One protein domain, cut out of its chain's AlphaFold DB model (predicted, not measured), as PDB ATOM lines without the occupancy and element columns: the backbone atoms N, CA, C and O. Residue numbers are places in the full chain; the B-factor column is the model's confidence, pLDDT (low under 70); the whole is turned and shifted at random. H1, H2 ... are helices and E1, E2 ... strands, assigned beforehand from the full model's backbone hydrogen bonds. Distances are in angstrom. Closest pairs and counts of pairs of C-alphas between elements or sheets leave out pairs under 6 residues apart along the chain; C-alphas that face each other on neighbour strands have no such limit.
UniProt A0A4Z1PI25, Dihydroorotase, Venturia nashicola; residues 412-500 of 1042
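What this domain is: This is residues 412 to 500 of the 1042 residues of the protein "Dihydroorotase" of Venturia nashicola (UniProt A0A4Z1PI25). A strongly twisted sheet of four strands has one face covered by a helical hairpin, the long H2 slantwise over E3 and E4 and the short H1 folded back beside its first part; the other face is bare. Past H2, residues 449 to 456, with H3, stick out. The printed part has 89 residues with three named helices and four named strands, in the order E1, H1, H2, H3, E2, E3, E4; the class is mixed and the antiparallel sheet runs E1, E2, E3, E4. It is compact, with a radius of gyration of the C-alphas of 14.0 A and spans of 45 by 31 by 20 A.

How they stand to each other: Edge strand E1, residues 412 to 414, is the antiparallel neighbour of E2, residues 462 to 470, with N 413 and O 466 within hydrogen-bond range at 2.9 A. H1, residues 417 to 423, and H2, residues 428 to 447, touch as a helical hairpin, opposite ways at a shallow tilt of 23 degrees; the closest C-alphas, of Ala 423 and Cys 430, are 6.1 A apart. Both are on the same face of the sheet, making two layers, helices and sheet. H2 lies over E3, residues 477 to 484, and E4, residues 490 to 499, at a height over the sheet of 8.9 A; its closest C-alpha pair with E4 is Ser 436 and Gly 494, 5.0 A. H3, residues 451 to 456, is not on the sheet. E2, E3 and E4 form a meander, each strand the antiparallel neighbour of the one before, with N 467 and O 481 at 3.0 A and N 480 and O 494 at 2.8 A. In H1, H2 and H3 every O i to N i+4 pair is within hydrogen-bond range.

Where its parts are: E1 begins at C-alpha 412 (11.434, -32.067, -3.663). H2 is 29.2 A long; E2, 20.6 A, bends by 74 degrees at residue 465. E3 is 23.7 A long, and E4, 27.1 A, ends at C-alpha 499 (0.936, -26.781, -24.365).

The domain as a whole: The C-alphas farthest apart, of Ala 455 and Val 500, are 45.6 A apart. The printed part has no cut and no long link. Mean pLDDT of the printed part is 79.0; residues 442 to 460, 473 to 474 and 486 to 490 are under 70.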
ATOM      1  N   ALA A 412      11.873 -32.871  -4.804       87.75
ATOM      2  CA  ALA A 412      11.434 -32.067  -3.663       87.75
ATOM      3  C   ALA A 412      11.221 -30.603  -4.087       87.75
ATOM      4  O   ALA A 412      12.074 -30.033  -4.773       87.75
ATOM      5  N   HIS A 413      10.107 -29.996  -3.672       90.81
ATOM      6  CA  HIS A 413       9.737 -28.646  -4.100       90.81
ATOM      7  C   HIS A 413       9.614 -27.657  -2.940       90.81
ATOM      8  O   HIS A 413      10.531 -26.865  -2.724       90.81
ATOM      9  N   HIS A 414       8.524 -27.708  -2.171       93.06
ATOM     10  CA  HIS A 414       8.326 -26.846  -1.004       93.06
ATOM     11  C   HIS A 414       8.102 -27.687   0.256       93.06
ATOM     12  O   HIS A 414       7.302 -28.618   0.228       93.06
ATOM     13  N   PRO A 415       8.773 -27.369   1.377       88.62
ATOM     14  CA  PRO A 415       8.707 -28.192   2.584       88.62
ATOM     15  C   PRO A 415       7.426 -27.981   3.403       88.62
ATOM     16  O   PRO A 415       7.157 -28.762   4.309       88.62
ATOM     17  N   THR A 416       6.676 -26.901   3.150       89.81
ATOM     18  CA  THR A 416       5.442 -26.554   3.872       89.81
ATOM     19  C   THR A 416       4.469 -25.789   2.971       89.81
ATOM     20  O   THR A 416       4.894 -25.115   2.027       89.81
ATOM     21  N   LEU A 417       3.174 -25.801   3.317       90.19
ATOM     22  CA  LEU A 417       2.144 -24.976   2.661       90.19
ATOM     23  C   LEU A 417       2.502 -23.484   2.684       90.19
ATOM     24  O   LEU A 417       2.439 -22.819   1.658       90.19
ATOM     25  N   LEU A 418       2.973 -22.967   3.822       90.38
ATOM     26  CA  LEU A 418       3.365 -21.561   3.943       90.38
ATOM     27  C   LEU A 418       4.530 -21.190   3.007       90.38
ATOM     28  O   LEU A 418       4.568 -20.074   2.486       90.38
ATOM     29  N   ALA A 419       5.484 -22.103   2.794       92.06
ATOM     30  CA  ALA A 419       6.594 -21.869   1.876       92.06
ATOM     31  C   ALA A 419       6.103 -21.750   0.424       92.06
ATOM     32  O   ALA A 419       6.517 -20.822  -0.270       92.06
ATOM     33  N   LEU A 420       5.176 -22.623   0.010       94.81
ATOM     34  CA  LEU A 420       4.517 -22.551  -1.296       94.81
ATOM     35  C   LEU A 420       3.744 -21.230  -1.463       94.81
ATOM     36  O   LEU A 420       4.006 -20.491  -2.407       94.81
ATOM     37  N   GLN A 421       2.878 -20.877  -0.506       93.75
ATOM     38  CA  GLN A 421       2.084 -19.632  -0.519       93.75
ATOM     39  C   GLN A 421       2.954 -18.365  -0.526       93.75
ATOM     40  O   GLN A 421       2.564 -17.307  -1.018       93.75
ATOM     41  N   THR A 422       4.153 -18.436   0.057       93.56
ATOM     42  CA  THR A 422       5.101 -17.318   0.019       93.56
ATOM     43  C   THR A 422       5.732 -17.188  -1.362       93.56
ATOM     44  O   THR A 422       5.789 -16.080  -1.888       93.56
ATOM     45  N   ALA A 423       6.168 -18.303  -1.955       94.00
ATOM     46  CA  ALA A 423       6.771 -18.324  -3.286       94.00
ATOM     47  C   ALA A 423       5.770 -17.956  -4.395       94.00
ATOM     48  O   ALA A 423       6.142 -17.282  -5.352       94.00
ATOM     49  N   ALA A 424       4.497 -18.327  -4.238       94.62
ATOM     50  CA  ALA A 424       3.413 -18.025  -5.173       94.62
ATOM     51  C   ALA A 424       3.194 -16.524  -5.432       94.62
ATOM     52  O   ALA A 424       2.690 -16.151  -6.485       94.62
ATOM     53  N   LYS A 425       3.631 -15.643  -4.525       92.75
ATOM     54  CA  LYS A 425       3.528 -14.185  -4.711       92.75
ATOM     55  C   LYS A 425       4.409 -13.651  -5.839       92.75
ATOM     56  O   LYS A 425       4.064 -12.632  -6.425       92.75
ATOM     57  N   ASP A 426       5.524 -14.331  -6.110       94.94
ATOM     58  CA  ASP A 426       6.564 -13.881  -7.041       94.94
ATOM     59  C   ASP A 426       6.905 -14.939  -8.115       94.94
ATOM     60  O   ASP A 426       7.824 -14.743  -8.911       94.94
ATOM     61  N   CYS A 427       6.205 -16.080  -8.142       93.19
ATOM     62  CA  CYS A 427       6.446 -17.171  -9.085       93.19
ATOM     63  C   CYS A 427       5.131 -17.746  -9.620       93.19
ATOM     64  O   CYS A 427       4.403 -18.423  -8.894       93.19
ATOM     65  N   ASP A 428       4.887 -17.567 -10.918       90.44
ATOM     66  CA  ASP A 428       3.640 -17.996 -11.566       90.44
ATOM     67  C   ASP A 428       3.422 -19.519 -11.516       90.44
ATOM     68  O   ASP A 428       2.293 -19.989 -11.403       90.44
ATOM     69  N   ILE A 429       4.501 -20.314 -11.532       92.12
ATOM     70  CA  ILE A 429       4.416 -21.776 -11.364       92.12
ATOM     71  C   ILE A 429       3.928 -22.120  -9.951       92.12
ATOM     72  O   ILE A 429       3.060 -22.973  -9.786       92.12
ATOM     73  N   CYS A 430       4.468 -21.445  -8.932       95.06
ATOM     74  CA  CYS A 430       4.051 -21.659  -7.547       95.06
ATOM     75  C   CYS A 430       2.609 -21.186  -7.326       95.06
ATOM     76  O   CYS A 430       1.880 -21.843  -6.591       95.06
ATOM     77  N   ALA A 431       2.180 -20.109  -7.995       93.94
ATOM     78  CA  ALA A 431       0.795 -19.637  -7.967       93.94
ATOM     79  C   ALA A 431      -0.182 -20.654  -8.581       93.94
ATOM     80  O   ALA A 431      -1.220 -20.938  -7.985       93.94
ATOM     81  N   LEU A 432       0.174 -21.273  -9.717       92.38
ATOM     82  CA  LEU A 432      -0.617 -22.362 -10.307       92.38
ATOM     83  C   LEU A 432      -0.748 -23.559  -9.351       92.38
ATOM     84  O   LEU A 432      -1.839 -24.108  -9.181       92.38
ATOM     85  N   ILE A 433       0.352 -23.949  -8.697       93.75
ATOM     86  CA  ILE A 433       0.351 -25.048  -7.723       93.75
ATOM     87  C   ILE A 433      -0.493 -24.686  -6.492       93.75
ATOM     88  O   ILE A 433      -1.280 -25.515  -6.037       93.75
ATOM     89  N   GLU A 434      -0.364 -23.466  -5.962       94.75
ATOM     90  CA  GLU A 434      -1.142 -22.979  -4.817       94.75
ATOM     91  C   GLU A 434      -2.651 -23.030  -5.096       94.75
ATOM     92  O   GLU A 434      -3.408 -23.504  -4.251       94.75
ATOM     93  N   GLU A 435      -3.088 -22.606  -6.285       90.50
ATOM     94  CA  GLU A 435      -4.494 -22.674  -6.694       90.50
ATOM     95  C   GLU A 435      -5.032 -24.113  -6.631       90.50
ATOM     96  O   GLU A 435      -6.081 -24.358  -6.030       90.50
ATOM     97  N   SER A 436      -4.283 -25.077  -7.179       86.62
ATOM     98  CA  SER A 436      -4.663 -26.496  -7.129       86.62
ATOM     99  C   SER A 436      -4.739 -27.022  -5.691       86.62
ATOM    100  O   SER A 436      -5.704 -27.693  -5.320       86.62
ATOM    101  N   VAL A 437      -3.747 -26.680  -4.863       87.62
ATOM    102  CA  VAL A 437      -3.663 -27.120  -3.464       87.62
ATOM    103  C   VAL A 437      -4.813 -26.553  -2.630       87.62
ATOM    104  O   VAL A 437      -5.387 -27.277  -1.819       87.62
ATOM    105  N   ASN A 438      -5.201 -25.295  -2.850       84.00
ATOM    106  CA  ASN A 438      -6.326 -24.678  -2.145       84.00
ATOM    107  C   ASN A 438      -7.645 -25.421  -2.410       84.00
ATOM    108  O   ASN A 438      -8.393 -25.677  -1.467       84.00
ATOM    109  N   GLY A 439      -7.893 -25.863  -3.649       74.19
ATOM    110  CA  GLY A 439      -9.071 -26.683  -3.966       74.19
ATOM    111  C   GLY A 439      -9.097 -28.024  -3.215       74.19
ATOM    112  O   GLY A 439     -10.159 -28.501  -2.804       74.19
ATOM    113  N   VAL A 440      -7.928 -28.622  -2.969       75.62
ATOM    114  CA  VAL A 440      -7.805 -29.866  -2.190       75.62
ATOM    115  C   VAL A 440      -8.047 -29.619  -0.709       75.62
ATOM    116  O   VAL A 440      -8.753 -30.399  -0.077       75.62
ATOM    117  N   VAL A 441      -7.509 -28.527  -0.158       74.06
ATOM    118  CA  VAL A 441      -7.769 -28.120   1.232       74.06
ATOM    119  C   VAL A 441      -9.272 -27.965   1.461       74.06
ATOM    120  O   VAL A 441      -9.804 -28.544   2.404       74.06
ATOM    121  N   GLU A 442      -9.966 -27.247   0.575       68.12
ATOM    122  CA  GLU A 442     -11.423 -27.079   0.650       68.12
ATOM    123  C   GLU A 442     -12.156 -28.425   0.607       68.12
ATOM    124  O   GLU A 442     -13.062 -28.664   1.404       68.12
ATOM    125  N   THR A 443     -11.731 -29.332  -0.275       63.75
ATOM    126  CA  THR A 443     -12.337 -30.666  -0.415       63.75
ATOM    127  C   THR A 443     -12.139 -31.523   0.837       63.75
ATOM    128  O   THR A 443     -13.081 -32.169   1.294       63.75
ATOM    129  N   LEU A 444     -10.942 -31.514   1.430       65.38
ATOM    130  CA  LEU A 444     -10.653 -32.259   2.659       65.38
ATOM    131  C   LEU A 444     -11.443 -31.717   3.857       65.38
ATOM    132  O   LEU A 444     -11.904 -32.493   4.689       65.38
ATOM    133  N   GLU A 445     -11.640 -30.401   3.945       63.38
ATOM    134  CA  GLU A 445     -12.466 -29.804   4.999       63.38
ATOM    135  C   GLU A 445     -13.954 -30.143   4.848       63.38
ATOM    136  O   GLU A 445     -14.645 -30.298   5.856       63.38
ATOM    137  N   LEU A 446     -14.447 -30.310   3.617       56.69
ATOM    138  CA  LEU A 446     -15.792 -30.834   3.367       56.69
ATOM    139  C   LEU A 446     -15.899 -32.314   3.755       56.69
ATOM    140  O   LEU A 446     -16.855 -32.693   4.422       56.69
ATOM    141  N   ALA A 447     -14.909 -33.137   3.397       54.62
ATOM    142  CA  ALA A 447     -14.911 -34.567   3.714       54.62
ATOM    143  C   ALA A 447     -14.935 -34.834   5.229       54.62
ATOM    144  O   ALA A 447     -15.660 -35.711   5.686       54.62
ATOM    145  N   LYS A 448     -14.222 -34.029   6.029       58.41
ATOM    146  CA  LYS A 448     -14.247 -34.120   7.502       58.41
ATOM    147  C   LYS A 448     -15.608 -33.801   8.128       58.41
ATOM    148  O   LYS A 448     -15.841 -34.168   9.275       58.41
ATOM    149  N   GLN A 449     -16.474 -33.072   7.423       54.25
ATOM    150  CA  GLN A 449     -17.824 -32.746   7.896       54.25
ATOM    151  C   GLN A 449     -18.815 -33.890   7.642       54.25
ATOM    152  O   GLN A 449     -19.898 -33.887   8.220       54.25
ATOM    153  N   GLU A 450     -18.456 -34.856   6.795       51.97
ATOM    154  CA  GLU A 450     -19.273 -36.028   6.503       51.97
ATOM    155  C   GLU A 450     -18.924 -37.168   7.470       51.97
ATOM    156  O   GLU A 450     -17.849 -37.764   7.390       51.97
ATOM    157  N   GLU A 451     -19.856 -37.498   8.371       50.47
ATOM    158  CA  GLU A 451     -19.666 -38.517   9.420       50.47
ATOM    159  C   GLU A 451     -19.262 -39.888   8.861       50.47
ATOM    160  O   GLU A 451     -18.469 -40.588   9.486       50.47
ATOM    161  N   PHE A 452     -19.749 -40.248   7.666       49.50
ATOM    162  CA  PHE A 452     -19.340 -41.476   6.982       49.50
ATOM    163  C   PHE A 452     -17.839 -41.460   6.668       49.50
ATOM    164  O   PHE A 452     -17.117 -42.361   7.076       49.50
ATOM    165  N   TYR A 453     -17.331 -40.417   6.007       51.44
ATOM    166  CA  TYR A 453     -15.907 -40.345   5.663       51.44
ATOM    167  C   TYR A 453     -15.018 -40.214   6.902       51.44
ATOM    168  O   TYR A 453     -13.965 -40.839   6.961       51.44
ATOM    169  N   ALA A 454     -15.460 -39.469   7.919       55.41
ATOM    170  CA  ALA A 454     -14.727 -39.332   9.174       55.41
ATOM    171  C   ALA A 454     -14.603 -40.656   9.957       55.41
ATOM    172  O   ALA A 454     -13.629 -40.837  10.684       55.41
ATOM    173  N   ALA A 455     -15.567 -41.575   9.816       50.22
ATOM    174  CA  ALA A 455     -15.554 -42.872  10.493       50.22
ATOM    175  C   ALA A 455     -14.634 -43.913   9.828       50.22
ATOM    176  O   ALA A 455     -14.219 -44.853  10.501       50.22
ATOM    177  N   PHE A 456     -14.319 -43.749   8.537       48.84
ATOM    178  CA  PHE A 456     -13.554 -44.724   7.742       48.84
ATOM    179  C   PHE A 456     -12.197 -44.199   7.227       48.84
ATOM    180  O   PHE A 456     -11.483 -44.937   6.549       48.84
ATOM    181  N   ASP A 457     -11.816 -42.948   7.514       56.09
ATOM    182  CA  ASP A 457     -10.512 -42.405   7.110       56.09
ATOM    183  C   ASP A 457      -9.387 -42.823   8.073       56.09
ATOM    184  O   ASP A 457      -9.134 -42.185   9.094       56.09
ATOM    185  N   GLU A 458      -8.671 -43.890   7.714       54.19
ATOM    186  CA  GLU A 458      -7.463 -44.368   8.411       54.19
ATOM    187  C   GLU A 458      -6.163 -43.731   7.871       54.19
ATOM    188  O   GLU A 458      -5.053 -44.078   8.288       54.19
ATOM    189  N   THR A 459      -6.265 -42.824   6.894       58.03
ATOM    190  CA  THR A 459      -5.118 -42.313   6.126       58.03
ATOM    191  C   THR A 459      -4.373 -41.200   6.866       58.03
ATOM    192  O   THR A 459      -3.144 -41.091   6.742       58.03
ATOM    193  N   GLY A 460      -5.115 -40.392   7.630       62.50
ATOM    194  CA  GLY A 460      -4.653 -39.207   8.356       62.50
ATOM    195  C   GLY A 460      -4.423 -37.976   7.463       62.50
ATOM    196  O   GLY A 460      -4.279 -38.094   6.243       62.50
ATOM    197  N   PRO A 461      -4.356 -36.760   8.039       72.12
ATOM    198  CA  PRO A 461      -4.251 -35.518   7.272       72.12
ATOM    199  C   PRO A 461      -2.943 -35.390   6.463       72.12
ATOM    200  O   PRO A 461      -1.911 -35.952   6.837       72.12
ATOM    201  N   PRO A 462      -2.932 -34.600   5.372       79.12
ATOM    202  CA  PRO A 462      -1.703 -34.268   4.650       79.12
ATOM    203  C   PRO A 462      -0.731 -33.450   5.516       79.12
ATOM    204  O   PRO A 462      -1.136 -32.525   6.224       79.12
ATOM    205  N   ILE A 463       0.572 -33.739   5.417       82.38
ATOM    206  CA  ILE A 463       1.633 -33.018   6.154       82.38
ATOM    207  C   ILE A 463       2.113 -31.738   5.451       82.38
ATOM    208  O   ILE A 463       2.910 -30.984   6.009       82.38
ATOM    209  N   TRP A 464       1.634 -31.492   4.232       89.81
ATOM    210  CA  TRP A 464       1.939 -30.328   3.390       89.81
ATOM    211  C   TRP A 464       3.409 -30.149   2.985       89.81
ATOM    212  O   TRP A 464       3.863 -29.028   2.760       89.81
ATOM    213  N   GLU A 465       4.135 -31.255   2.838       88.25
ATOM    214  CA  GLU A 465       5.410 -31.314   2.115       88.25
ATOM    215  C   GLU A 465       5.146 -31.663   0.641       88.25
ATOM    216  O   GLU A 465       4.444 -32.637   0.375       88.25
ATOM    217  N   PHE A 466       5.688 -30.889  -0.308       89.56
ATOM    218  CA  PHE A 466       5.358 -30.995  -1.734       89.56
ATOM    219  C   PHE A 466       6.483 -31.583  -2.585       89.56
ATOM    220  O   PHE A 466       7.628 -31.116  -2.548       89.56
ATOM    221  N   TRP A 467       6.109 -32.529  -3.445       87.88
ATOM    222  CA  TRP A 467       7.001 -33.227  -4.372       87.88
ATOM    223  C   TRP A 467       6.466 -33.157  -5.800       87.88
ATOM    224  O   TRP A 467       5.270 -33.331  -6.026       87.88
ATOM    225  N   LEU A 468       7.347 -32.923  -6.773       89.44
ATOM    226  CA  LEU A 468       7.007 -32.889  -8.195       89.44
ATOM    227  C   LEU A 468       7.444 -34.172  -8.886       89.44
ATOM    228  O   LEU A 468       8.582 -34.614  -8.748       89.44
ATOM    229  N   SER A 469       6.569 -34.722  -9.711       86.50
ATOM    230  CA  SER A 469       6.850 -35.915 -10.511       86.50
ATOM    231  C   SER A 469       6.400 -35.708 -11.953       86.50
ATOM    232  O   SER A 469       5.640 -34.784 -12.243       86.50
ATOM    233  N   LYS A 470       6.834 -36.581 -12.863       84.50
ATOM    234  CA  LYS A 470       6.226 -36.634 -14.196       84.50
ATOM    235  C   LYS A 470       4.762 -37.054 -14.074       84.50
ATOM    236  O   LYS A 470       4.431 -37.888 -13.234       84.50
ATOM    237  N   ARG A 471       3.912 -36.515 -14.944       82.69
ATOM    238  CA  ARG A 471       2.534 -36.997 -15.077       82.69
ATOM    239  C   ARG A 471       2.517 -38.453 -15.556       82.69
ATOM    240  O   ARG A 471       3.467 -38.923 -16.192       82.69
ATOM    241  N   LYS A 472       1.438 -39.169 -15.222       70.19
ATOM    242  CA  LYS A 472       1.204 -40.547 -15.680       70.19
ATOM    243  C   LYS A 472       1.140 -40.606 -17.214       70.19
ATOM    244  O   LYS A 472       0.990 -39.587 -17.880       70.19
ATOM    245  N   ASP A 473       1.324 -41.802 -17.769       67.44
ATOM    246  CA  ASP A 473       1.173 -42.102 -19.203       67.44
ATOM    247  C   ASP A 473       2.059 -41.280 -20.168       67.44
ATOM    248  O   ASP A 473       1.860 -41.297 -21.381       67.44
ATOM    249  N   GLY A 474       3.098 -40.608 -19.654       64.56
ATOM    250  CA  GLY A 474       4.023 -39.813 -20.466       64.56
ATOM    251  C   GLY A 474       3.439 -38.487 -20.960       64.56
ATOM    252  O   GLY A 474       3.943 -37.946 -21.943       64.56
ATOM    253  N   GLU A 475       2.395 -37.982 -20.299       81.62
ATOM    254  CA  GLU A 475       1.795 -36.678 -20.583       81.62
ATOM    255  C   GLU A 475       2.760 -35.519 -20.279       81.62
ATOM    256  O   GLU A 475       3.573 -35.574 -19.352       81.62
ATOM    257  N   ASP A 476       2.634 -34.433 -21.045       90.50
ATOM    258  CA  ASP A 476       3.454 -33.238 -20.873       90.50
ATOM    259  C   ASP A 476       3.047 -32.471 -19.597       90.50
ATOM    260  O   ASP A 476       1.863 -32.184 -19.369       90.50
ATOM    261  N   GLY A 477       4.032 -32.131 -18.757       91.38
ATOM    262  CA  GLY A 477       3.826 -31.423 -17.489       91.38
ATOM    263  C   GLY A 477       4.328 -32.177 -16.252       91.38
ATOM    264  O   GLY A 477       5.203 -33.042 -16.343       91.38
ATOM    265  N   PHE A 478       3.782 -31.843 -15.080       90.81
ATOM    266  CA  PHE A 478       4.141 -32.475 -13.806       90.81
ATOM    267  C   PHE A 478       2.954 -32.609 -12.838       90.81
ATOM    268  O   PHE A 478       2.004 -31.831 -12.876       90.81
ATOM    269  N   SER A 479       3.027 -33.600 -11.949       89.38
ATOM    270  CA  SER A 479       2.086 -33.819 -10.839       89.38
ATOM    271  C   SER A 479       2.701 -33.377  -9.513       89.38
ATOM    272  O   SER A 479       3.910 -33.525  -9.324       89.38
ATOM    273  N   VAL A 480       1.868 -32.874  -8.602       90.81
ATOM    274  CA  VAL A 480       2.244 -32.366  -7.277       90.81
ATOM    275  C   VAL A 480       1.685 -33.294  -6.203       90.81
ATOM    276  O   VAL A 480       0.477 -33.521  -6.141       90.81
ATOM    277  N   TRP A 481       2.561 -33.802  -5.343       87.06
ATOM    278  CA  TRP A 481       2.242 -34.803  -4.326       87.06
ATOM    279  C   TRP A 481       2.497 -34.296  -2.913       87.06
ATOM    280  O   TRP A 481       3.402 -33.487  -2.709       87.06
ATOM    281  N   CYS A 482       1.748 -34.823  -1.945       82.81
ATOM    282  CA  CYS A 482       1.908 -34.543  -0.524       82.81
ATOM    283  C   CYS A 482       1.727 -35.800   0.337       82.81
ATOM    284  O   CYS A 482       0.797 -36.556   0.110       82.81
ATOM    285  N   MET A 483       2.570 -36.035   1.342       73.56
ATOM    286  CA  MET A 483       2.452 -37.220   2.209       73.56
ATOM    287  C   MET A 483       1.326 -37.094   3.247       73.56
ATOM    288  O   MET A 483       1.013 -35.991   3.698       73.56
ATOM    289  N   ALA A 484       0.760 -38.224   3.668       70.00
ATOM    290  CA  ALA A 484      -0.138 -38.310   4.820       70.00
ATOM    291  C   ALA A 484       0.634 -38.427   6.152       70.00
ATOM    292  O   ALA A 484       1.781 -38.875   6.172       70.00
ATOM    293  N   SER A 485       0.022 -38.018   7.269       70.62
ATOM    294  CA  SER A 485       0.669 -38.015   8.590       70.62
ATOM    295  C   SER A 485       0.658 -39.366   9.303       70.62
ATOM    296  O   SER A 485       1.555 -39.630  10.104       70.62
ATOM    297  N   GLU A 486      -0.354 -40.199   9.051       60.28
ATOM    298  CA  GLU A 486      -0.619 -41.423   9.829       60.28
ATOM    299  C   GLU A 486      -0.439 -42.707   9.008       60.28
ATOM    300  O   GLU A 486      -0.380 -43.803   9.565       60.28
ATOM    301  N   SER A 487      -0.235 -42.583   7.694       62.75
ATOM    302  CA  SER A 487      -0.041 -43.705   6.777       62.75
ATOM    303  C   SER A 487       1.193 -43.521   5.883       62.75
ATOM    304  O   SER A 487       1.840 -42.476   5.859       62.75
ATOM    305  N   LYS A 488       1.547 -44.557   5.111       59.50
ATOM    306  CA  LYS A 488       2.606 -44.484   4.079       59.50
ATOM    307  C   LYS A 488       2.086 -43.965   2.728       59.50
ATOM    308  O   LYS A 488       2.715 -44.214   1.702       59.50
ATOM    309  N   GLN A 489       0.921 -43.325   2.712       62.53
ATOM    310  CA  GLN A 489       0.241 -42.891   1.493       62.53
ATOM    311  C   GLN A 489       0.566 -41.432   1.139       62.53
ATOM    312  O   GLN A 489       1.058 -40.671   1.978       62.53
ATOM    313  N   ALA A 490       0.302 -41.045  -0.114       68.44
ATOM    314  CA  ALA A 490       0.487 -39.675  -0.588       68.44
ATOM    315  C   ALA A 490      -0.729 -39.186  -1.375       68.44
ATOM    316  O   ALA A 490      -1.261 -39.885  -2.226       68.44
ATOM    317  N   TYR A 491      -1.110 -37.941  -1.139       72.69
ATOM    318  CA  TYR A 491      -2.146 -37.194  -1.827       72.69
ATOM    319  C   TYR A 491      -1.618 -36.583  -3.127       72.69
ATOM    320  O   TYR A 491      -0.585 -35.911  -3.127       72.69
ATOM    321  N   LEU A 492      -2.356 -36.749  -4.226       80.31
ATOM    322  CA  LEU A 492      -2.206 -35.910  -5.416       80.31
ATOM    323  C   LEU A 492      -2.897 -34.576  -5.132       80.31
ATOM    324  O   LEU A 492      -4.120 -34.527  -5.021       80.31
ATOM    325  N   VAL A 493      -2.116 -33.506  -5.001       84.69
ATOM    326  CA  VAL A 493      -2.616 -32.189  -4.573       84.69
ATOM    327  C   VAL A 493      -2.588 -31.127  -5.673       84.69
ATOM    328  O   VAL A 493      -3.078 -30.019  -5.485       84.69
ATOM    329  N   GLY A 494      -2.018 -31.454  -6.832       89.38
ATOM    330  CA  GLY A 494      -1.953 -30.569  -7.991       89.38
ATOM    331  C   GLY A 494      -1.471 -31.297  -9.239       89.38
ATOM    332  O   GLY A 494      -0.808 -32.332  -9.153       89.38
ATOM    333  N   ALA A 495      -1.778 -30.749 -10.410       90.75
ATOM    334  CA  ALA A 495      -1.213 -31.198 -11.674       90.75
ATOM    335  C   ALA A 495      -1.162 -30.035 -12.667       90.75
ATOM    336  O   ALA A 495      -2.132 -29.297 -12.819       90.75
ATOM    337  N   VAL A 496      -0.032 -29.890 -13.354       93.62
ATOM    338  CA  VAL A 496       0.212 -28.824 -14.327       93.62
ATOM    339  C   VAL A 496       0.540 -29.458 -15.669       93.62
ATOM    340  O   VAL A 496       1.403 -30.333 -15.739       93.62
ATOM    341  N   GLY A 497      -0.147 -29.035 -16.727       93.62
ATOM    342  CA  GLY A 497       0.073 -29.483 -18.101       93.62
ATOM    343  C   GLY A 497       0.812 -28.437 -18.931       93.62
ATOM    344  O   GLY A 497       0.768 -27.249 -18.608       93.62
ATOM    345  N   PHE A 498       1.481 -28.875 -20.003       94.69
ATOM    346  CA  PHE A 498       2.185 -27.992 -20.942       94.69
ATOM    347  C   PHE A 498       1.571 -28.060 -22.341       94.69
ATOM    348  O   PHE A 498       1.354 -29.146 -22.876       94.69
ATOM    349  N   VAL A 499       1.358 -26.900 -22.961       95.25
ATOM    350  CA  VAL A 499       0.936 -26.781 -24.365       95.25
ATOM    351  C   VAL A 499       1.807 -25.788 -25.128       95.25
ATOM    352  O   VAL A 499       2.490 -24.954 -24.535       95.25
ATOM    353  N   VAL A 500       1.781 -25.860 -26.457       95.88
ATOM    354  CA  VAL A 500       2.489 -24.918 -27.338       95.88
ATOM    355  C   VAL A 500       1.577 -24.400 -28.445       95.88
ATOM    356  O   VAL A 500       0.592 -25.041 -28.805       95.88
TER     357      VAL A 500